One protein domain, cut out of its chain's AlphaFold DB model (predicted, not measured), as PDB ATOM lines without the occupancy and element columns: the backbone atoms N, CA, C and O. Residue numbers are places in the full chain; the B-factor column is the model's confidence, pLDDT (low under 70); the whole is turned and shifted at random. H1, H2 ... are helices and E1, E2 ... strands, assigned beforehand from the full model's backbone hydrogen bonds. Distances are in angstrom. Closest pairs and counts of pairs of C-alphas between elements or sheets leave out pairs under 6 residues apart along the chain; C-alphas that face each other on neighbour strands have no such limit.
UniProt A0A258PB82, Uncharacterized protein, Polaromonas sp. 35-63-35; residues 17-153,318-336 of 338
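This is residues 17 to 153 and 318 to 336 of the 338 residues of an uncharacterized protein of Polaromonas sp. 35-63-35 (UniProt A0A258PB82). A small parallel sheet, E1 E2 E5 E6, stands between two helices, H2 on one face and H5 on the other; beyond H2 a two-stranded hairpin, E3 and E4, has the long helix H4 packed along it. H1 runs past H2 at the rim of the model with few contacts, and the short H3 sits by the turn of the hairpin. The printed part has 156 residues, with five named helices and six named strands in the order H1 E1 H2 E2 H3 H4 E3 E4 E5 E6 H5, and its class is mixed, helices and strands. It is compact, with a radius of gyration of the C-alphas of 16.7 A and spans of 47 by 40 by 24 A.

H1, residues 20 to 36, begins with C-alpha 20 at (31.876, 68.587, -31.944) and is 24.6 A long. E1 is residues 44 to 47, H2 residues 53 to 64, 17.0 A, E2 residues 68 to 72 and H3 residues 76 to 81. H4, residues 92 to 107, is 22.9 A long, with C-alpha 92 at (13.191, 50.750, -24.939). E3, residues 112 to 117, and E4, residues 120 to 125, are followed by E5, residues 132 to 135, and E6, residues 147 to 149. H5, residues 321 to 334, is 20.5 A long and ends with C-alpha 334 at (42.774, 26.656, -53.009).

E1 and E2 are parallel, with N 45 and O 68 2.8 A apart; E2 and E5 are parallel, with N 134 and O 71 at 2.7 A; E5 and E6 are parallel, with N 148 and O 133 at 2.8 A. E1, H2, E2 form a strand-helix-strand unit, two parallel neighbour strands with a helix between, its crossover right-handed. H2 is over E1 and E2 at a height over the sheet of 9.4 A; its closest C-alphas to E2 are those of Ala 59 and Thr 69, 6.1 A. H5, on the opposite face at 9.6 A, lies over E5, and E6 comes closest at Leu 148 and Gln 324, C-alphas 7.5 A apart. H5, the sheet E1 E2 E5 E6 and H2 form three layers, with helices on both faces of the sheet. The hairpin E3 and E4 is antiparallel, with N 113 and O 124 at 2.9 A. H2 comes closest to E4 at the C-alphas of Ala 56 and Ile 125, 5.4 A, H4 to E3 at those of Asn 102 and His 113, 5.1 A, and H3 to E3 at those of Asn 81 and Gly 117, 4.3 A. H1 and H2 are close but not clearly touching, at a steep tilt of 44 degrees. In H1 to H5 every O i to N i+4 pair is within hydrogen-bond range.

The farthest C-alphas, of Val 20 and Asp 318, are 50.1 A apart. Residues 154 to 317 are not printed, and C-alphas 153 and 318 are 10.0 A apart. The link E5 to E6 is long. Residues 17, 152 to 153 and 332 to 336 have pLDDT under 70.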
ATOM      1  N   TYR A  17      31.178  61.674 -27.405       67.19
ATOM      2  CA  TYR A  17      29.973  61.892 -28.213       67.19
ATOM      3  C   TYR A  17      29.293  63.251 -28.002       67.19
ATOM      4  O   TYR A  17      28.498  63.671 -28.841       67.19
ATOM      5  N   LYS A  18      29.609  63.956 -26.909       73.31
ATOM      6  CA  LYS A  18      28.978  65.236 -26.544       73.31
ATOM      7  C   LYS A  18      29.672  66.459 -27.148       73.31
ATOM      8  O   LYS A  18      29.188  67.573 -26.978       73.31
ATOM      9  N   SER A  19      30.815  66.293 -27.818       79.56
ATOM     10  CA  SER A  19      31.631  67.420 -28.281       79.56
ATOM     11  C   SER A  19      31.907  67.351 -29.774       79.56
ATOM     12  O   SER A  19      32.553  66.415 -30.235       79.56
ATOM     13  N   VAL A  20      31.537  68.404 -30.514       78.19
ATOM     14  CA  VAL A  20      31.876  68.587 -31.944       78.19
ATOM     15  C   VAL A  20      33.381  68.406 -32.196       78.19
ATOM     16  O   VAL A  20      33.784  67.772 -33.171       78.19
ATOM     17  N   ARG A  21      34.234  68.864 -31.265       82.56
ATOM     18  CA  ARG A  21      35.696  68.692 -31.351       82.56
ATOM     19  C   ARG A  21      36.119  67.223 -31.391       82.56
ATOM     20  O   ARG A  21      37.158  66.916 -31.967       82.56
ATOM     21  N   SER A  22      35.370  66.318 -30.769       81.31
ATOM     22  CA  SER A  22      35.661  64.879 -30.796       81.31
ATOM     23  C   SER A  22      35.332  64.252 -32.146       81.31
ATOM     24  O   SER A  22      36.052  63.357 -32.577       81.31
ATOM     25  N   TYR A  23      34.310  64.748 -32.849       81.19
ATOM     26  CA  TYR A  23      33.989  64.309 -34.212       81.19
ATOM     27  C   TYR A  23      35.077  64.747 -35.196       81.19
ATOM     28  O   TYR A  23      35.589  63.920 -35.949       81.19
ATOM     29  N   ILE A  24      35.526  66.006 -35.116       81.62
ATOM     30  CA  ILE A  24      36.662  66.499 -35.915       81.62
ATOM     31  C   ILE A  24      37.919  65.670 -35.617       81.62
ATOM     32  O   ILE A  24      38.570  65.170 -36.532       81.62
ATOM     33  N   ARG A  25      38.235  65.456 -34.330       84.88
ATOM     34  CA  ARG A  25      39.368  64.612 -33.927       84.88
ATOM     35  C   ARG A  25      39.227  63.178 -34.423       84.88
ATOM     36  O   ARG A  25      40.221  62.604 -34.843       84.88
ATOM     37  N   SER A  26      38.027  62.602 -34.408       83.06
ATOM     38  CA  SER A  26      37.771  61.263 -34.948       83.06
ATOM     39  C   SER A  26      38.065  61.197 -36.444       83.06
ATOM     40  O   SER A  26      38.744  60.272 -36.881       83.06
ATOM     41  N   PHE A  27      37.637  62.192 -37.219       83.25
ATOM     42  CA  PHE A  27      37.941  62.254 -38.647       83.25
ATOM     43  C   PHE A  27      39.453  62.353 -38.912       83.25
ATOM     44  O   PHE A  27      40.004  61.562 -39.680       83.25
ATOM     45  N   LEU A  28      40.152  63.258 -38.218       84.94
ATOM     46  CA  LEU A  28      41.612  63.395 -38.323       84.94
ATOM     47  C   LEU A  28      42.347  62.116 -37.896       84.94
ATOM     48  O   LEU A  28      43.315  61.705 -38.536       84.94
ATOM     49  N   HIS A  29      41.859  61.451 -36.847       86.19
ATOM     50  CA  HIS A  29      42.388  60.177 -36.368       86.19
ATOM     51  C   HIS A  29      42.244  59.073 -37.419       86.19
ATOM     52  O   HIS A  29      43.208  58.364 -37.697       86.19
ATOM     53  N   GLN A  30      41.085  58.971 -38.078       85.25
ATOM     54  CA  GLN A  30      40.878  58.028 -39.181       85.25
ATOM     55  C   GLN A  30      41.846  58.275 -40.345       85.25
ATOM     56  O   GLN A  30      42.405  57.317 -40.879       85.25
ATOM     57  N   ILE A  31      42.094  59.538 -40.715       84.25
ATOM     58  CA  ILE A  31      43.088  59.890 -41.744       84.25
ATOM     59  C   ILE A  31      44.494  59.461 -41.311       84.25
ATOM     60  O   ILE A  31      45.243  58.900 -42.111       84.25
ATOM     61  N   SER A  32      44.858  59.697 -40.050       86.81
ATOM     62  CA  SER A  32      46.161  59.301 -39.506       86.81
ATOM     63  C   SER A  32      46.360  57.780 -39.560       86.81
ATOM     64  O   SER A  32      47.342  57.300 -40.127       86.81
ATOM     65  N   LEU A  33      45.373  57.003 -39.098       85.06
ATOM     66  CA  LEU A  33      45.376  55.538 -39.216       85.06
ATOM     67  C   LEU A  33      45.423  55.072 -40.681       85.06
ATOM     68  O   LEU A  33      46.054  54.062 -41.010       85.06
ATOM     69  N   ALA A  34      44.758  55.801 -41.582       81.88
ATOM     70  CA  ALA A  34      44.771  55.507 -43.009       81.88
ATOM     71  C   ALA A  34      46.178  55.646 -43.617       81.88
ATOM     72  O   ALA A  34      46.532  54.833 -44.467       81.88
ATOM     73  N   LYS A  35      46.982  56.605 -43.152       84.38
ATOM     74  CA  LYS A  35      48.360  56.818 -43.623       84.38
ATOM     75  C   LYS A  35      49.379  55.881 -42.969       84.38
ATOM     76  O   LYS A  35      50.341  55.499 -43.621       84.38
ATOM     77  N   ARG A  36      49.174  55.520 -41.699       86.56
ATOM     78  CA  ARG A  36      50.157  54.772 -40.894       86.56
ATOM     79  C   ARG A  36      50.250  53.288 -41.251       86.56
ATOM     80  O   ARG A  36      51.333  52.726 -41.250       86.56
ATOM     81  N   PHE A  37      49.125  52.664 -41.586       84.62
ATOM     82  CA  PHE A  37      49.073  51.236 -41.910       84.62
ATOM     83  C   PHE A  37      48.808  51.037 -43.397       84.62
ATOM     84  O   PHE A  37      48.039  51.791 -43.973       84.62
ATOM     85  N   THR A  38      49.346  50.011 -44.040       88.56
ATOM     86  CA  THR A  38      48.920  49.627 -45.395       88.56
ATOM     87  C   THR A  38      48.776  48.120 -45.421       88.56
ATOM     88  O   THR A  38      49.717  47.420 -45.072       88.56
ATOM     89  N   PHE A  39      47.590  47.641 -45.793       91.50
ATOM     90  CA  PHE A  39      47.294  46.213 -45.865       91.50
ATOM     91  C   PHE A  39      47.357  45.732 -47.310       91.50
ATOM     92  O   PHE A  39      47.032  46.484 -48.235       91.50
ATOM     93  N   LYS A  40      47.749  44.477 -47.488       92.31
ATOM     94  CA  LYS A  40      47.802  43.765 -48.764       92.31
ATOM     95  C   LYS A  40      46.750  42.646 -48.798       92.31
ATOM     96  O   LYS A  40      46.368  42.139 -47.746       92.31
ATOM     97  N   PRO A  41      46.340  42.167 -49.988       91.56
ATOM     98  CA  PRO A  41      45.370  41.071 -50.113       91.56
ATOM     99  C   PRO A  41      45.791  39.735 -49.476       91.56
ATOM    100  O   PRO A  41      44.958  38.847 -49.276       91.56
ATOM    101  N   ALA A  42      47.089  39.547 -49.228       88.62
ATOM    102  CA  ALA A  42      47.631  38.357 -48.571       88.62
ATOM    103  C   ALA A  42      47.543  38.434 -47.037       88.62
ATOM    104  O   ALA A  42      47.560  37.396 -46.367       88.62
ATOM    105  N   ASP A  43      47.414  39.644 -46.490       91.75
ATOM    106  CA  ASP A  43      47.470  39.882 -45.055       91.75
ATOM    107  C   ASP A  43      46.234  39.316 -44.342       91.75
ATOM    108  O   ASP A  43      45.144  39.155 -44.908       91.75
ATOM    109  N   THR A  44      46.422  39.011 -43.060       91.94
ATOM    110  CA  THR A  44      45.356  38.600 -42.145       91.94
ATOM    111  C   THR A  44      45.408  39.484 -40.910       91.94
ATOM    112  O   THR A  44      46.447  39.589 -40.262       91.94
ATOM    113  N   LEU A  45      44.290  40.129 -40.594       94.44
ATOM    114  CA  LEU A  45      44.105  40.913 -39.381       94.44
ATOM    115  C   LEU A  45      43.483  40.021 -38.313       94.44
ATOM    116  O   LEU A  45      42.390  39.496 -38.513       94.44
ATOM    117  N   ILE A  46      44.162  39.887 -37.178       94.00
ATOM    118  CA  ILE A  46      43.636  39.203 -35.997       94.00
ATOM    119  C   ILE A  46      43.146  40.267 -35.021       94.00
ATOM    120  O   ILE A  46      43.908  41.139 -34.605       94.00
ATOM    121  N   LEU A  47      41.867  40.198 -34.676       94.31
ATOM    122  CA  LEU A  47      41.226  41.052 -33.689       94.31
ATOM    123  C   LEU A  47      40.941  40.224 -32.445       94.31
ATOM    124  O   LEU A  47      40.272  39.204 -32.538       94.31
ATOM    125  N   ILE A  48      41.429  40.674 -31.293       90.94
ATOM    126  CA  ILE A  48      41.169  40.019 -29.999       90.94
ATOM    127  C   ILE A  48      39.934  40.633 -29.320       90.94
ATOM    128  O   ILE A  48      39.266  39.983 -28.537       90.94
ATOM    129  N   THR A  49      39.588  41.875 -29.663       89.25
ATOM    130  CA  THR A  49      38.406  42.561 -29.132       89.25
ATOM    131  C   THR A  49      37.733  43.398 -30.210       89.25
ATOM    132  O   THR A  49      38.385  43.921 -31.121       89.25
ATOM    133  N   GLU A  50      36.424  43.580 -30.092       88.81
ATOM    134  CA  GLU A  50      35.639  44.481 -30.939       88.81
ATOM    135  C   GLU A  50      35.197  45.763 -30.227       88.81
ATOM    136  O   GLU A  50      34.709  46.690 -30.878       88.81
ATOM    137  N   TYR A  51      35.447  45.877 -28.919       85.00
ATOM    138  CA  TYR A  51      35.017  47.029 -28.121       85.00
ATOM    139  C   TYR A  51      35.776  48.320 -28.460       85.00
ATOM    140  O   TYR A  51      35.338  49.420 -28.122       85.00
ATOM    141  N   GLN A  52      36.906  48.210 -29.162       86.88
ATOM    142  CA  GLN A  52      37.694  49.349 -29.615       86.88
ATOM    143  C   GLN A  52      37.324  49.754 -31.046       86.88
ATOM    144  O   GLN A  52      37.526  49.003 -32.000       86.88
ATOM    145  N   LEU A  53      36.886  51.003 -31.234       89.75
ATOM    146  CA  LEU A  53      36.481  51.520 -32.553       89.75
ATOM    147  C   LEU A  53      37.614  51.492 -33.600       89.75
ATOM    148  O   LEU A  53      37.340  51.392 -34.796       89.75
ATOM    149  N   ASN A  54      38.883  51.541 -33.171       90.50
ATOM    150  CA  ASN A  54      40.032  51.383 -34.069       90.50
ATOM    151  C   ASN A  54      40.025  50.009 -34.765       90.50
ATOM    152  O   ASN A  54      40.299  49.937 -35.961       90.50
ATOM    153  N   ASN A  55      39.639  48.942 -34.059       92.75
ATOM    154  CA  ASN A  55      39.600  47.583 -34.608       92.75
ATOM    155  C   ASN A  55      38.564  47.472 -35.727       92.75
ATOM    156  O   ASN A  55      38.831  46.865 -36.763       92.75
ATOM    157  N   ALA A  56      37.432  48.163 -35.580       93.94
ATOM    158  CA  ALA A  56      36.442  48.290 -36.640       93.94
ATOM    159  C   ALA A  56      37.054  48.954 -37.890       93.94
ATOM    160  O   ALA A  56      36.948  48.435 -39.005       93.94
ATOM    161  N   LEU A  57      37.732  50.092 -37.718       93.81
ATOM    162  CA  LEU A  57      38.363  50.826 -38.821       93.81
ATOM    163  C   LEU A  57      39.430  49.986 -39.537       93.81
ATOM    164  O   LEU A  57      39.463  49.969 -40.772       93.81
ATOM    165  N   PHE A  58      40.251  49.251 -38.783       94.31
ATOM    166  CA  PHE A  58      41.228  48.324 -39.347       94.31
ATOM    167  C   PHE A  58      40.568  47.175 -40.101       94.31
ATOM    168  O   PHE A  58      40.980  46.913 -41.230       94.31
ATOM    169  N   ALA A  59      39.501  46.571 -39.568       95.56
ATOM    170  CA  ALA A  59      38.741  45.527 -40.257       95.56
ATOM    171  C   ALA A  59      38.234  46.010 -41.623       95.56
ATOM    172  O   ALA A  59      38.479  45.379 -42.651       95.56
ATOM    173  N   LYS A  60      37.606  47.191 -41.679       95.06
ATOM    174  CA  LYS A  60      37.148  47.782 -42.948       95.06
ATOM    175  C   LYS A  60      38.296  48.022 -43.921       95.06
ATOM    176  O   LYS A  60      38.130  47.784 -45.116       95.06
ATOM    177  N   LYS A  61      39.440  48.511 -43.442       93.75
ATOM    178  CA  LYS A  61      40.610  48.757 -44.292       93.75
ATOM    179  C   LYS A  61      41.212  47.457 -44.824       93.75
ATOM    180  O   LYS A  61      41.505  47.386 -46.013       93.75
ATOM    181  N   MET A  62      41.330  46.438 -43.976       95.06
ATOM    182  CA  MET A  62      41.793  45.101 -44.345       95.06
ATOM    183  C   MET A  62      40.894  44.495 -45.426       95.06
ATOM    184  O   MET A  62      41.380  44.078 -46.477       95.06
ATOM    185  N   LYS A  63      39.569  44.560 -45.245       94.31
ATOM    186  CA  LYS A  63      38.616  44.084 -46.259       94.31
ATOM    187  C   LYS A  63      38.686  44.863 -47.566       94.31
ATOM    188  O   LYS A  63      38.619  44.255 -48.628       94.31
ATOM    189  N   LYS A  64      38.861  46.189 -47.520       93.75
ATOM    190  CA  LYS A  64      39.064  47.004 -48.733       93.75
ATOM    191  C   LYS A  64      40.328  46.619 -49.500       93.75
ATOM    192  O   LYS A  64      40.337  46.731 -50.718       93.75
ATOM    193  N   ALA A  65      41.368  46.173 -48.802       93.69
ATOM    194  CA  ALA A  65      42.595  45.678 -49.413       93.69
ATOM    195  C   ALA A  65      42.478  44.235 -49.944       93.69
ATOM    196  O   ALA A  65      43.463  43.701 -50.438       93.69
ATOM    197  N   GLY A  66      41.316  43.579 -49.826       93.56
ATOM    198  CA  GLY A  66      41.130  42.175 -50.212       93.56
ATOM    199  C   GLY A  66      41.739  41.167 -49.229       93.56
ATOM    200  O   GLY A  66      41.845  39.981 -49.551       93.56
ATOM    201  N   GLY A  67      42.160  41.626 -48.048       92.88
ATOM    202  CA  GLY A  67      42.682  40.773 -46.988       92.88
ATOM    203  C   GLY A  67      41.582  40.125 -46.143       92.88
ATOM    204  O   GLY A  67      40.380  40.233 -46.431       92.88
ATOM    205  N   ARG A  68      42.014  39.434 -45.086       92.50
ATOM    206  CA  ARG A  68      41.147  38.650 -44.193       92.50
ATOM    207  C   ARG A  68      41.107  39.240 -42.794       92.50
ATOM    208  O   ARG A  68      42.121  39.742 -42.315       92.50
ATOM    209  N   THR A  69      39.973  39.120 -42.121       95.56
ATOM    210  CA  THR A  69      39.797  39.556 -40.735       95.56
ATOM    211  C   THR A  69      39.248  38.415 -39.894       95.56
ATOM    212  O   THR A  69      38.167  37.897 -40.174       95.56
ATOM    213  N   LEU A  70      39.970  38.054 -38.840       95.12
ATOM    214  CA  LEU A  70      39.594  37.026 -37.878       95.12
ATOM    215  C   LEU A  70      39.310  37.686 -36.532       95.12
ATOM    216  O   LEU A  70      40.115  38.494 -36.072       95.12
ATOM    217  N   LEU A  71      38.185  37.345 -35.908       95.12
ATOM    218  CA  LEU A  71      37.833  37.805 -34.565       95.12
ATOM    219  C   LEU A  71      37.992  36.652 -33.580       95.12
ATOM    220  O   LEU A  71      37.367  35.619 -33.766       95.12
ATOM    221  N   PHE A  72      38.807  36.825 -32.552       93.31
ATOM    222  CA  PHE A  72      38.980  35.873 -31.462       93.31
ATOM    223  C   PHE A  72      38.138  36.298 -30.265       93.31
ATOM    224  O   PHE A  72      37.951  37.489 -30.021       93.31
ATOM    225  N   ASP A  73      37.639  35.321 -29.518       89.00
ATOM    226  CA  ASP A  73      37.027  35.562 -28.222       89.00
ATOM    227  C   ASP A  73      38.083  35.966 -27.178       89.00
ATOM    228  O   ASP A  73      39.111  35.321 -27.001       89.00
ATOM    229  N   GLU A  74      37.811  37.030 -26.425       85.75
ATOM    230  CA  GLU A  74      38.657  37.479 -25.304       85.75
ATOM    231  C   GLU A  74      38.212  36.894 -23.955       85.75
ATOM    232  O   GLU A  74      38.300  37.533 -22.907       85.75
ATOM    233  N   GLY A  75      37.686  35.667 -23.975       86.31
ATOM    234  CA  GLY A  75      37.140  34.989 -22.799       86.31
ATOM    235  C   GLY A  75      35.643  35.227 -22.592       86.31
ATOM    236  O   GLY A  75      34.919  35.638 -23.499       86.31
ATOM    237  N   ILE A  76      35.145  34.936 -21.384       87.94
ATOM    238  CA  ILE A  76      33.697  34.816 -21.132       87.94
ATOM    239  C   ILE A  76      32.906  36.111 -21.405       87.94
ATOM    240  O   ILE A  76      31.757  36.057 -21.842       87.94
ATOM    241  N   GLY A  77      33.535  37.281 -21.241       88.00
ATOM    242  CA  GLY A  77      32.924  38.581 -21.541       88.00
ATOM    243  C   GLY A  77      32.463  38.718 -22.995       88.00
ATOM    244  O   GLY A  77      31.419  39.319 -23.255       88.00
ATOM    245  N   PHE A  78      33.183  38.099 -23.940       91.06
ATOM    246  CA  PHE A  78      32.780  38.039 -25.345       91.06
ATOM    247  C   PHE A  78      31.419  37.351 -25.510       91.06
ATOM    248  O   PHE A  78      30.546  37.872 -26.202       91.06
ATOM    249  N   TYR A  79      31.218  36.220 -24.831       91.94
ATOM    250  CA  TYR A  79      29.985  35.432 -24.883       91.94
ATOM    251  C   TYR A  79      28.828  36.125 -24.179       91.94
ATOM    252  O   TYR A  79      27.702  36.081 -24.669       91.94
ATOM    253  N   PHE A  80      29.092  36.800 -23.057       90.12
ATOM    254  CA  PHE A  80      28.065  37.594 -22.397       90.12
ATOM    255  C   PHE A  80      27.560  38.706 -23.308       90.12
ATOM    256  O   PHE A  80      26.352  38.872 -23.432       90.12
ATOM    257  N   ASN A  81      28.442  39.446 -23.980       89.56
ATOM    258  CA  ASN A  81      28.027  40.558 -24.836       89.56
ATOM    259  C   ASN A  81      27.444  40.102 -26.177       89.56
ATOM    260  O   ASN A  81      26.438  40.654 -26.614       89.56
ATOM    261  N   ASN A  82      27.986  39.045 -26.779       90.50
ATOM    262  CA  ASN A  82      27.476  38.469 -28.021       90.50
ATOM    263  C   ASN A  82      26.414  37.376 -27.780       90.50
ATOM    264  O   ASN A  82      26.250  36.490 -28.611       90.50
ATOM    265  N   SER A  83      25.685  37.400 -26.663       91.50
ATOM    266  CA  SER A  83      24.646  36.403 -26.384       91.50
ATOM    267  C   SER A  83      23.328  36.725 -27.106       91.50
ATOM    268  O   SER A  83      22.857  37.867 -27.040       91.50
ATOM    269  N   PRO A  84      22.627  35.726 -27.683       90.50
ATOM    270  CA  PRO A  84      21.287  35.925 -28.245       90.50
ATOM    271  C   PRO A  84      20.231  36.267 -27.177       90.50
ATOM    272  O   PRO A  84      19.103  36.631 -27.519       90.50
ATOM    273  N   PHE A  85      20.576  36.179 -25.885       89.62
ATOM    274  CA  PHE A  85      19.733  36.631 -24.778       89.62
ATOM    275  C   PHE A  85      19.306  38.099 -24.931       89.62
ATOM    276  O   PHE A  85      18.136  38.425 -24.706       89.62
ATOM    277  N   HIS A  86      20.227  38.974 -25.351       87.25
ATOM    278  CA  HIS A  86      20.007  40.424 -25.357       87.25
ATOM    279  C   HIS A  86      18.928  40.858 -26.340       87.25
ATOM    280  O   HIS A  86      18.086  41.672 -25.974       87.25
ATOM    281  N   LYS A  87      18.861  40.228 -27.521       79.62
ATOM    282  CA  LYS A  87      17.835  40.494 -28.547       79.62
ATOM    283  C   LYS A  87      16.401  40.402 -28.020       79.62
ATOM    284  O   LYS A  87      15.514  41.077 -28.528       79.62
ATOM    285  N   LYS A  88      16.161  39.552 -27.017       76.25
ATOM    286  CA  LYS A  88      14.826  39.304 -26.446       76.25
ATOM    287  C   LYS A  88      14.503  40.194 -25.243       76.25
ATOM    288  O   LYS A  88      13.357  40.218 -24.807       76.25
ATOM    289  N   HIS A  89      15.493  40.900 -24.698       74.50
ATOM    290  CA  HIS A  89      15.389  41.607 -23.418       74.50
ATOM    291  C   HIS A  89      15.827  43.077 -23.506       74.50
ATOM    292  O   HIS A  89      16.105  43.712 -22.483       74.50
ATOM    293  N   GLU A  90      15.881  43.646 -24.715       70.19
ATOM    294  CA  GLU A  90      16.250  45.046 -24.906       70.19
ATOM    295  C   GLU A  90      15.230  45.992 -24.256       70.19
ATOM    296  O   GLU A  90      14.025  45.936 -24.501       70.19
ATOM    297  N   ARG A  91      15.720  46.920 -23.425       70.19
ATOM    298  CA  ARG A  91      14.894  47.995 -22.862       70.19
ATOM    299  C   ARG A  91      14.724  49.114 -23.888       70.19
ATOM    300  O   ARG A  91      15.707  49.567 -24.469       70.19
ATOM    301  N   PHE A  92      13.517  49.667 -23.997       71.50
ATOM    302  CA  PHE A  92      13.191  50.750 -24.939       71.50
ATOM    303  C   PHE A  92      14.126  51.974 -24.845       71.50
ATOM    304  O   PHE A  92      14.541  52.538 -25.855       71.50
ATOM    305  N   ARG A  93      14.538  52.365 -23.629       71.12
ATOM    306  CA  ARG A  93      15.515  53.454 -23.436       71.12
ATOM    307  C   ARG A  93      16.879  53.137 -24.064       71.12
ATOM    308  O   ARG A  93      17.486  54.015 -24.672       71.12
ATOM    309  N   ASN A  94      17.357  51.902 -23.910       78.69
ATOM    310  CA  ASN A  94      18.629  51.474 -24.492       78.69
ATOM    311  C   ASN A  94      18.515  51.419 -26.013       78.69
ATOM    312  O   ASN A  94      19.433  51.853 -26.696       78.69
ATOM    313  N   PHE A  95      17.363  50.994 -26.534       83.06
ATOM    314  CA  PHE A  95      17.089  51.000 -27.966       83.06
ATOM    315  C   PHE A  95      17.301  52.386 -28.594       83.06
ATOM    316  O   PHE A  95      18.079  52.508 -29.538       83.06
ATOM    317  N   PHE A  96      16.705  53.449 -28.039       84.75
ATOM    318  CA  PHE A  96      16.885  54.805 -28.581       84.75
ATOM    319  C   PHE A  96      18.351  55.260 -28.555       84.75
ATOM    320  O   PHE A  96      18.865  55.764 -29.554       84.75
ATOM    321  N   LEU A  97      19.046  55.049 -27.431       85.94
ATOM    322  CA  LEU A  97      20.464  55.398 -27.313       85.94
ATOM    323  C   LEU A  97      21.320  54.640 -28.335       85.94
ATOM    324  O   LEU A  97      22.159  55.254 -28.992       85.94
ATOM    325  N   MET A  98      21.073  53.341 -28.528       88.62
ATOM    326  CA  MET A  98      21.758  52.544 -29.547       88.62
ATOM    327  C   MET A  98      21.525  53.097 -30.952       88.62
ATOM    328  O   MET A  98      22.482  53.214 -31.710       88.62
ATOM    329  N   GLN A  99      20.299  53.506 -31.299       89.81
ATOM    330  CA  GLN A  99      20.028  54.120 -32.605       89.81
ATOM    331  C   GLN A  99      20.812  55.423 -32.808       89.81
ATOM    332  O   GLN A  99      21.364  55.641 -33.888       89.81
ATOM    333  N   VAL A 100      20.932  56.257 -31.771       89.62
ATOM    334  CA  VAL A 100      21.753  57.478 -31.821       89.62
ATOM    335  C   VAL A 100      23.230  57.138 -32.050       89.62
ATOM    336  O   VAL A 100      23.853  57.705 -32.949       89.62
ATOM    337  N   PHE A 101      23.791  56.181 -31.300       88.25
ATOM    338  CA  PHE A 101      25.174  55.734 -31.505       88.25
ATOM    339  C   PHE A 101      25.392  55.139 -32.900       88.25
ATOM    340  O   PHE A 101      26.377  55.463 -33.561       88.25
ATOM    341  N   ASN A 102      24.449  54.336 -33.389       91.50
ATOM    342  CA  ASN A 102      24.500  53.730 -34.720       91.50
ATOM    343  C   ASN A 102      24.459  54.769 -35.834       91.50
ATOM    344  O   ASN A 102      25.199  54.654 -36.814       91.50
ATOM    345  N   LEU A 103      23.643  55.815 -35.677       91.38
ATOM    346  CA  LEU A 103      23.626  56.941 -36.601       91.38
ATOM    347  C   LEU A 103      24.984  57.650 -36.615       91.38
ATOM    348  O   LEU A 103      25.525  57.884 -37.693       91.38
ATOM    349  N   ILE A 104      25.560  57.927 -35.441       88.38
ATOM    350  CA  ILE A 104      26.885  58.549 -35.308       88.38
ATOM    351  C   ILE A 104      27.967  57.693 -35.973       88.38
ATOM    352  O   ILE A 104      28.785  58.204 -36.737       88.38
ATOM    353  N   PHE A 105      27.986  56.386 -35.726       90.75
ATOM    354  CA  PHE A 105      28.965  55.500 -36.354       90.75
ATOM    355  C   PHE A 105      28.813  55.486 -37.871       90.75
ATOM    356  O   PHE A 105      29.809  55.600 -38.587       90.75
ATOM    357  N   ARG A 106      27.575  55.437 -38.370       90.50
ATOM    358  CA  ARG A 106      27.292  55.471 -39.805       90.50
ATOM    359  C   ARG A 106      27.756  56.775 -40.454       90.50
ATOM    360  O   ARG A 106      28.426  56.705 -41.484       90.50
ATOM    361  N   THR A 107      27.439  57.934 -39.876       87.69
ATOM    362  CA  THR A 107      27.843  59.245 -40.424       87.69
ATOM    363  C   THR A 107      29.355  59.432 -40.389       87.69
ATOM    364  O   THR A 107      29.931  59.956 -41.338       87.69
ATOM    365  N   MET A 108      30.018  58.911 -39.355       85.12
ATOM    366  CA  MET A 108      31.478  58.933 -39.223       85.12
ATOM    367  C   MET A 108      32.187  57.836 -40.029       85.12
ATOM    368  O   MET A 108      33.411  57.712 -39.959       85.12
ATOM    369  N   GLY A 109      31.444  57.012 -40.776       87.38
ATOM    370  CA  GLY A 109      31.992  55.923 -41.580       87.38
ATOM    371  C   GLY A 109      32.625  54.788 -40.767       87.38
ATOM    372  O   GLY A 109      33.353  53.969 -41.349       87.38
ATOM    373  N   ILE A 110      32.348  54.724 -39.463       91.31
ATOM    374  CA  ILE A 110      32.836  53.698 -38.546       91.31
ATOM    375  C   ILE A 110      32.052  52.400 -38.815       91.31
ATOM    376  O   ILE A 110      30.823  52.394 -38.775       91.31
ATOM    377  N   PRO A 111      32.734  51.288 -39.125       92.81
ATOM    378  CA  PRO A 111      32.117  50.025 -39.540       92.81
ATOM    379  C   PRO A 111      31.645  49.163 -38.354       92.81
ATOM    380  O   PRO A 111      31.878  47.955 -38.325       92.81
ATOM    381  N   ALA A 112      30.998  49.789 -37.378       93.81
ATOM    382  CA  ALA A 112      30.501  49.151 -36.168       93.81
ATOM    383  C   ALA A 112      29.097  49.658 -35.825       93.81
ATOM    384  O   ALA A 112      28.647  50.679 -36.351       93.81
ATOM    385  N   HIS A 113      28.427  48.948 -34.929       92.50
ATOM    386  CA  HIS A 113      27.152  49.333 -34.341       92.50
ATOM    387  C   HIS A 113      27.175  49.080 -32.827       92.50
ATOM    388  O   HIS A 113      27.898  48.219 -32.335       92.50
ATOM    389  N   ALA A 114      26.427  49.883 -32.081       91.12
ATOM    390  CA  ALA A 114      26.099  49.648 -30.692       91.12
ATOM    391  C   ALA A 114      25.028  48.552 -30.594       91.12
ATOM    392  O   ALA A 114      23.998  48.616 -31.273       91.12
ATOM    393  N   CYS A 115      25.282  47.581 -29.721       88.69
ATOM    394  CA  CYS A 115      24.411  46.455 -29.400       88.69
ATOM    395  C   CYS A 115      24.130  46.409 -27.904       88.69
ATOM    396  O   CYS A 115      24.959  46.848 -27.104       88.69
ATOM    397  N   ALA A 116      23.002  45.816 -27.516       87.75
ATOM    398  CA  ALA A 116      22.749  45.485 -26.124       87.75
ATOM    399  C   ALA A 116      23.778  44.447 -25.640       87.75
ATOM    400  O   ALA A 116      24.147  43.534 -26.375       87.75
ATOM    401  N   GLY A 117      24.278  44.621 -24.420       85.50
ATOM    402  CA  GLY A 117      25.266  43.748 -23.788       85.50
ATOM    403  C   GLY A 117      24.995  43.590 -22.295       85.50
ATOM    404  O   GLY A 117      24.036  44.156 -21.765       85.50
ATOM    405  N   GLN A 118      25.859  42.847 -21.603       80.94
ATOM    406  CA  GLN A 118      25.688  42.542 -20.179       80.94
ATOM    407  C   GLN A 118      25.576  43.808 -19.318       80.94
ATOM    408  O   GLN A 118      24.672  43.926 -18.496       80.94
ATOM    409  N   GLU A 119      26.474  44.769 -19.532       75.06
ATOM    410  CA  GLU A 119      26.544  46.022 -18.769       75.06
ATOM    411  C   GLU A 119      25.811  47.181 -19.473       75.06
ATOM    412  O   GLU A 119      26.058  48.358 -19.213       75.06
ATOM    413  N   GLY A 120      24.887  46.864 -20.386       81.12
ATOM    414  CA  GLY A 120      24.074  47.844 -21.102       81.12
ATOM    415  C   GLY A 120      24.310  47.812 -22.604       81.12
ATOM    416  O   GLY A 120      23.529  47.187 -23.318       81.12
ATOM    417  N   MET A 121      25.335  48.512 -23.092       85.44
ATOM    418  CA  MET A 121      25.655  48.584 -24.522       85.44
ATOM    419  C   MET A 121      27.131  48.293 -24.769       85.44
ATOM    420  O   MET A 121      27.983  48.743 -24.008       85.44
ATOM    421  N   HIS A 122      27.430  47.615 -25.869       87.38
ATOM    422  CA  HIS A 122      28.792  47.390 -26.339       87.38
ATOM    423  C   HIS A 122      28.909  47.720 -27.829       87.38
ATOM    424  O   HIS A 122      27.912  47.797 -28.550       87.38
ATOM    425  N   VAL A 123      30.138  47.949 -28.285       89.88
ATOM    426  CA  VAL A 123      30.450  48.146 -29.703       89.88
ATOM    427  C   VAL A 123      30.675  46.786 -30.346       89.88
ATOM    428  O   VAL A 123      31.443  45.985 -29.820       89.88
ATOM    429  N   ARG A 124      30.049  46.567 -31.500       93.25
ATOM    430  CA  ARG A 124      30.197  45.368 -32.318       93.25
ATOM    431  C   ARG A 124      30.599  45.732 -33.740       93.25
ATOM    432  O   ARG A 124      29.984  46.599 -34.370       93.25
ATOM    433  N   ILE A 125      31.616  45.063 -34.278       95.69
ATOM    434  CA  ILE A 125      32.040  45.270 -35.674       95.69
ATOM    435  C   ILE A 125      31.005  44.634 -36.604       95.69
ATOM    436  O   ILE A 125      30.536  43.525 -36.352       95.69
ATOM    437  N   ASN A 126      30.646  45.310 -37.703       95.56
ATOM    438  CA  ASN A 126      29.668  44.745 -38.635       95.56
ATOM    439  C   ASN A 126      30.193  43.438 -39.241       95.56
ATOM    440  O   ASN A 126      31.301  43.406 -39.778       95.56
ATOM    441  N   ASP A 127      29.339  42.416 -39.251       96.00
ATOM    442  CA  ASP A 127      29.658  41.050 -39.680       96.00
ATOM    443  C   ASP A 127      30.313  40.976 -41.069       96.00
ATOM    444  O   ASP A 127      31.282  40.254 -41.240       96.00
ATOM    445  N   ARG A 128      29.918  41.824 -42.031       95.94
ATOM    446  CA  ARG A 128      30.559  41.894 -43.366       95.94
ATOM    447  C   ARG A 128      32.066  42.201 -43.358       95.94
ATOM    448  O   ARG A 128      32.705  42.113 -44.404       95.94
ATOM    449  N   TYR A 129      32.604  42.683 -42.237       96.62
ATOM    450  CA  TYR A 129      34.021  43.011 -42.094       96.62
ATOM    451  C   TYR A 129      34.838  41.948 -41.363       96.62
ATOM    452  O   TYR A 129      36.053  42.113 -41.244       96.62
ATOM    453  N   ILE A 130      34.184  40.883 -40.902       96.75
ATOM    454  CA  ILE A 130      34.779  39.755 -40.199       96.75
ATOM    455  C   ILE A 130      34.518  38.506 -41.038       96.75
ATOM    456  O   ILE A 130      33.383  38.242 -41.418       96.75
ATOM    457  N   ASP A 131      35.561  37.744 -41.345       94.88
ATOM    458  CA  ASP A 131      35.414  36.509 -42.117       94.88
ATOM    459  C   ASP A 131      34.985  35.348 -41.212       94.88
ATOM    460  O   ASP A 131      34.075  34.600 -41.557       94.88
ATOM    461  N   HIS A 132      35.606  35.228 -40.034       94.44
ATOM    462  CA  HIS A 132      35.312  34.177 -39.060       94.44
ATOM    463  C   HIS A 132      35.438  34.671 -37.621       94.44
ATOM    464  O   HIS A 132      36.279  35.523 -37.315       94.44
ATOM    465  N   VAL A 133      34.644  34.065 -36.737       94.56
ATOM    466  CA  VAL A 133      34.840  34.132 -35.284       94.56
ATOM    467  C   VAL A 133      35.546  32.865 -34.832       94.56
ATOM    468  O   VAL A 133      35.065  31.769 -35.097       94.56
ATOM    469  N   PHE A 134      36.662  33.005 -34.135       92.94
ATOM    470  CA  PHE A 134      37.329  31.932 -33.422       92.94
ATOM    471  C   PHE A 134      36.820  31.917 -31.988       92.94
ATOM    472  O   PHE A 134      36.883  32.932 -31.296       92.94
ATOM    473  N   SER A 135      36.307  30.770 -31.550       91.56
ATOM    474  CA  SER A 135      35.680  30.612 -30.237       91.56
ATOM    475  C   SER A 135      36.272  29.423 -29.480       91.56
ATOM    476  O   SER A 135      36.344  28.315 -30.015       91.56
ATOM    477  N   GLY A 136      36.702  29.654 -28.240       88.75
ATOM    478  CA  GLY A 136      37.251  28.638 -27.343       88.75
ATOM    479  C   GLY A 136      36.196  27.781 -26.630       88.75
ATOM    480  O   GLY A 136      36.503  26.676 -26.184       88.75
ATOM    481  N   MET A 137      34.954  28.267 -26.529       89.00
ATOM    482  CA  MET A 137      33.839  27.600 -25.851       89.00
ATOM    483  C   MET A 137      32.665  27.353 -26.803       89.00
ATOM    484  O   MET A 137      32.303  28.204 -27.610       89.00
ATOM    485  N   LYS A 138      32.000  26.206 -26.671       89.94
ATOM    486  CA  LYS A 138      30.772  25.842 -27.395       89.94
ATOM    487  C   LYS A 138      29.548  26.557 -26.806       89.94
ATOM    488  O   LYS A 138      28.609  25.934 -26.320       89.94
ATOM    489  N   LEU A 139      29.563  27.885 -26.825       91.12
ATOM    490  CA  LEU A 139      28.470  28.725 -26.343       91.12
ATOM    491  C   LEU A 139      27.778  29.450 -27.505       91.12
ATOM    492  O   LEU A 139      28.433  29.779 -28.496       91.12
ATOM    493  N   PRO A 140      26.466  29.738 -27.404       91.12
ATOM    494  CA  PRO A 140      25.755  30.481 -28.438       91.12
ATOM    495  C   PRO A 140      26.337  31.885 -28.631       91.12
ATOM    496  O   PRO A 140      26.432  32.662 -27.681       91.12
ATOM    497  N   ILE A 141      26.663  32.215 -29.880       92.69
ATOM    498  CA  ILE A 141      27.217  33.503 -30.297       92.69
ATOM    499  C   ILE A 141      26.260  34.122 -31.321       92.69
ATOM    500  O   ILE A 141      25.943  33.521 -32.346       92.69
ATOM    501  N   ASP A 142      25.788  35.331 -31.046       92.12
ATOM    502  CA  ASP A 142      24.789  36.046 -31.832       92.12
ATOM    503  C   ASP A 142      25.396  36.726 -33.067       92.12
ATOM    504  O   ASP A 142      25.385  37.951 -33.203       92.12
ATOM    505  N   ARG A 143      25.969  35.941 -33.979       91.62
ATOM    506  CA  ARG A 143      26.664  36.432 -35.178       91.62
ATOM    507  C   ARG A 143      26.160  35.728 -36.433       91.62
ATOM    508  O   ARG A 143      25.961  34.520 -36.428       91.62
ATOM    509  N   ASN A 144      26.030  36.472 -37.531       93.19
ATOM    510  CA  ASN A 144      25.683  35.918 -38.844       93.19
ATOM    511  C   ASN A 144      26.949  35.655 -39.676       93.19
ATOM    512  O   ASN A 144      27.007  35.978 -40.861       93.19
ATOM    513  N   ILE A 145      27.985  35.119 -39.030       93.38
ATOM    514  CA  ILE A 145      29.277  34.765 -39.628       93.38
ATOM    515  C   ILE A 145      29.719  33.406 -39.090       93.38
ATOM    516  O   ILE A 145      29.363  33.065 -37.958       93.38
ATOM    517  N   PRO A 146      30.482  32.618 -39.866       92.94
ATOM    518  CA  PRO A 146      30.877  31.291 -39.427       92.94
ATOM    519  C   PRO A 146      31.753  31.348 -38.170       92.94
ATOM    520  O   PRO A 146      32.728  32.103 -38.101       92.94
ATOM    521  N   VAL A 147      31.415  30.504 -37.196       92.56
ATOM    522  CA  VAL A 147      32.185  30.314 -35.966       92.56
ATOM    523  C   VAL A 147      33.058  29.073 -36.128       92.56
ATOM    524  O   VAL A 147      32.557  27.982 -36.401       92.56
ATOM    525  N   LEU A 148      34.367  29.243 -35.976       90.75
ATOM    526  CA  LEU A 148      35.347  28.169 -35.947       90.75
ATOM    527  C   LEU A 148      35.777  27.936 -34.506       90.75
ATOM    528  O   LEU A 148      36.375  28.789 -33.851       90.75
ATOM    529  N   GLY A 149      35.452  26.756 -34.012       87.19
ATOM    530  CA  GLY A 149      35.808  26.366 -32.669       87.19
ATOM    531  C   GLY A 149      37.259  25.936 -32.535       87.19
ATOM    532  O   GLY A 149      37.751  25.178 -33.373       87.19
ATOM    533  N   TYR A 150      37.928  26.359 -31.470       84.25
ATOM    534  CA  TYR A 150      39.282  25.922 -31.152       84.25
ATOM    535  C   TYR A 150      39.410  25.499 -29.692       84.25
ATOM    536  O   TYR A 150      38.648  25.921 -28.828       84.25
ATOM    537  N   ARG A 151      40.395  24.647 -29.417       79.69
ATOM    538  CA  ARG A 151      40.755  24.235 -28.063       79.69
ATOM    539  C   ARG A 151      41.944  25.052 -27.571       79.69
ATOM    540  O   ARG A 151      42.997  25.045 -28.211       79.69
ATOM    541  N   THR A 152      41.786  25.711 -26.426       67.38
ATOM    542  CA  THR A 152      42.863  26.403 -25.687       67.38
ATOM    543  C   THR A 152      43.495  25.555 -24.591       67.38
ATOM    544  O   THR A 152      44.489  25.975 -24.006       67.38
ATOM    545  N   LEU A 153      42.941  24.376 -24.299       63.53
ATOM    546  CA  LEU A 153      43.420  23.542 -23.200       63.53
ATOM    547  C   LEU A 153      44.816  22.981 -23.499       63.53
ATOM    548  O   LEU A 153      44.961  22.263 -24.501       63.53
ATOM    549  N   ASP A 318      37.120  19.957 -30.242       80.06
ATOM    550  CA  ASP A 318      38.135  18.896 -30.324       80.06
ATOM    551  C   ASP A 318      39.421  19.339 -31.038       80.06
ATOM    552  O   ASP A 318      40.487  18.758 -30.841       80.06
ATOM    553  N   GLN A 319      39.335  20.372 -31.882       77.38
ATOM    554  CA  GLN A 319      40.436  20.799 -32.746       77.38
ATOM    555  C   GLN A 319      41.320  21.841 -32.056       77.38
ATOM    556  O   GLN A 319      40.833  22.838 -31.525       77.38
ATOM    557  N   SER A 320      42.638  21.645 -32.117       77.94
ATOM    558  CA  SER A 320      43.607  22.623 -31.618       77.94
ATOM    559  C   SER A 320      43.605  23.901 -32.464       77.94
ATOM    560  O   SER A 320      43.336  23.875 -33.670       77.94
ATOM    561  N   LEU A 321      43.939  25.035 -31.842       75.62
ATOM    562  CA  LEU A 321      43.996  26.319 -32.543       75.62
ATOM    563  C   LEU A 321      44.948  26.321 -33.755       75.62
ATOM    564  O   LEU A 321      44.525  26.779 -34.819       75.62
ATOM    565  N   PRO A 322      46.186  25.785 -33.671       75.50
ATOM    566  CA  PRO A 322      47.077  25.746 -34.829       75.50
ATOM    567  C   PRO A 322      46.490  24.945 -35.995       75.50
ATOM    568  O   PRO A 322      46.594  25.370 -37.145       75.50
ATOM    569  N   ALA A 323      45.824  23.819 -35.713       73.81
ATOM    570  CA  ALA A 323      45.179  23.011 -36.744       73.81
ATOM    571  C   ALA A 323      44.047  23.780 -37.442       73.81
ATOM    572  O   ALA A 323      43.958  23.755 -38.671       73.81
ATOM    573  N   GLN A 324      43.230  24.515 -36.682       76.69
ATOM    574  CA  GLN A 324      42.146  25.334 -37.231       76.69
ATOM    575  C   GLN A 324      42.657  26.501 -38.076       76.69
ATOM    576  O   GLN A 324      42.169  26.719 -39.186       76.69
ATOM    577  N   ILE A 325      43.674  27.223 -37.594       77.12
ATOM    578  CA  ILE A 325      44.293  28.315 -38.355       77.12
ATOM    579  C   ILE A 325      44.895  27.769 -39.653       77.12
ATOM    580  O   ILE A 325      44.610  28.303 -40.723       77.12
ATOM    581  N   ASN A 326      45.660  26.676 -39.597       77.19
ATOM    582  CA  ASN A 326      46.272  26.083 -40.788       77.19
ATOM    583  C   ASN A 326      45.221  25.603 -41.795       77.19
ATOM    584  O   ASN A 326      45.350  25.862 -42.991       77.19
ATOM    585  N   ARG A 327      44.147  24.957 -41.327       77.19
ATOM    586  CA  ARG A 327      43.026  24.543 -42.179       77.19
ATOM    587  C   ARG A 327      42.387  25.739 -42.880       77.19
ATOM    588  O   ARG A 327      42.185  25.689 -44.092       77.19
ATOM    589  N   PHE A 328      42.118  26.812 -42.140       76.12
ATOM    590  CA  PHE A 328      41.545  28.039 -42.688       76.12
ATOM    591  C   PHE A 328      42.469  28.697 -43.724       76.12
ATOM    592  O   PHE A 328      42.037  29.040 -44.829       76.12
ATOM    593  N   LEU A 329      43.760  28.836 -43.405       76.38
ATOM    594  CA  LEU A 329      44.739  29.427 -44.313       76.38
ATOM    595  C   LEU A 329      44.862  28.609 -45.610       76.38
ATOM    596  O   LEU A 329      44.845  29.198 -46.692       76.38
ATOM    597  N   ASN A 330      44.875  27.276 -45.522       75.06
ATOM    598  CA  ASN A 330      45.008  26.381 -46.676       75.06
ATOM    599  C   ASN A 330      43.749  26.334 -47.562       75.06
ATOM    600  O   ASN A 330      43.866  26.378 -48.784       75.06
ATOM    601  N   GLN A 331      42.542  26.317 -46.982       70.19
ATOM    602  CA  GLN A 331      41.289  26.383 -47.756       70.19
ATOM    603  C   GLN A 331      41.191  27.670 -48.589       70.19
ATOM    604  O   GLN A 331      40.686  27.660 -49.709       70.19
ATOM    605  N   SER A 332      41.725  28.777 -48.070       58.91
ATOM    606  CA  SER A 332      41.708  30.060 -48.775       58.91
ATOM    607  C   SER A 332      42.675  30.141 -49.963       58.91
ATOM    608  O   SER A 332      42.420  30.905 -50.892       58.91
ATOM    609  N   LEU A 333      43.770  29.370 -49.947       57.44
ATOM    610  CA  LEU A 333      44.728  29.315 -51.055       57.44
ATOM    611  C   LEU A 333      44.137  28.550 -52.243       57.44
ATOM    612  O   LEU A 333      44.266  28.995 -53.380       57.44
ATOM    613  N   ASN A 334      43.403  27.470 -51.970       53.81
ATOM    614  CA  ASN A 334      42.774  26.656 -53.009       53.81
ATOM    615  C   ASN A 334      41.608  27.380 -53.706       53.81
ATOM    616  O   ASN A 334      41.426  27.221 -54.906       53.81
ATOM    617  N   ASN A 335      40.877  28.245 -52.993       53.50
ATOM    618  CA  ASN A 335      39.781  29.038 -53.569       53.50
ATOM    619  C   ASN A 335      40.241  30.292 -54.342       53.50
ATOM    620  O   ASN A 335      39.400  31.004 -54.879       53.50
ATOM    621  N   ARG A 336      41.544  30.608 -54.370       51.66
ATOM    622  CA  ARG A 336      42.117  31.701 -55.189       51.66
ATOM    623  C   ARG A 336      42.780  31.198 -56.481       51.66
ATOM    624  O   ARG A 336      43.269  32.019 -57.252       51.66
TER     625      ARG A 336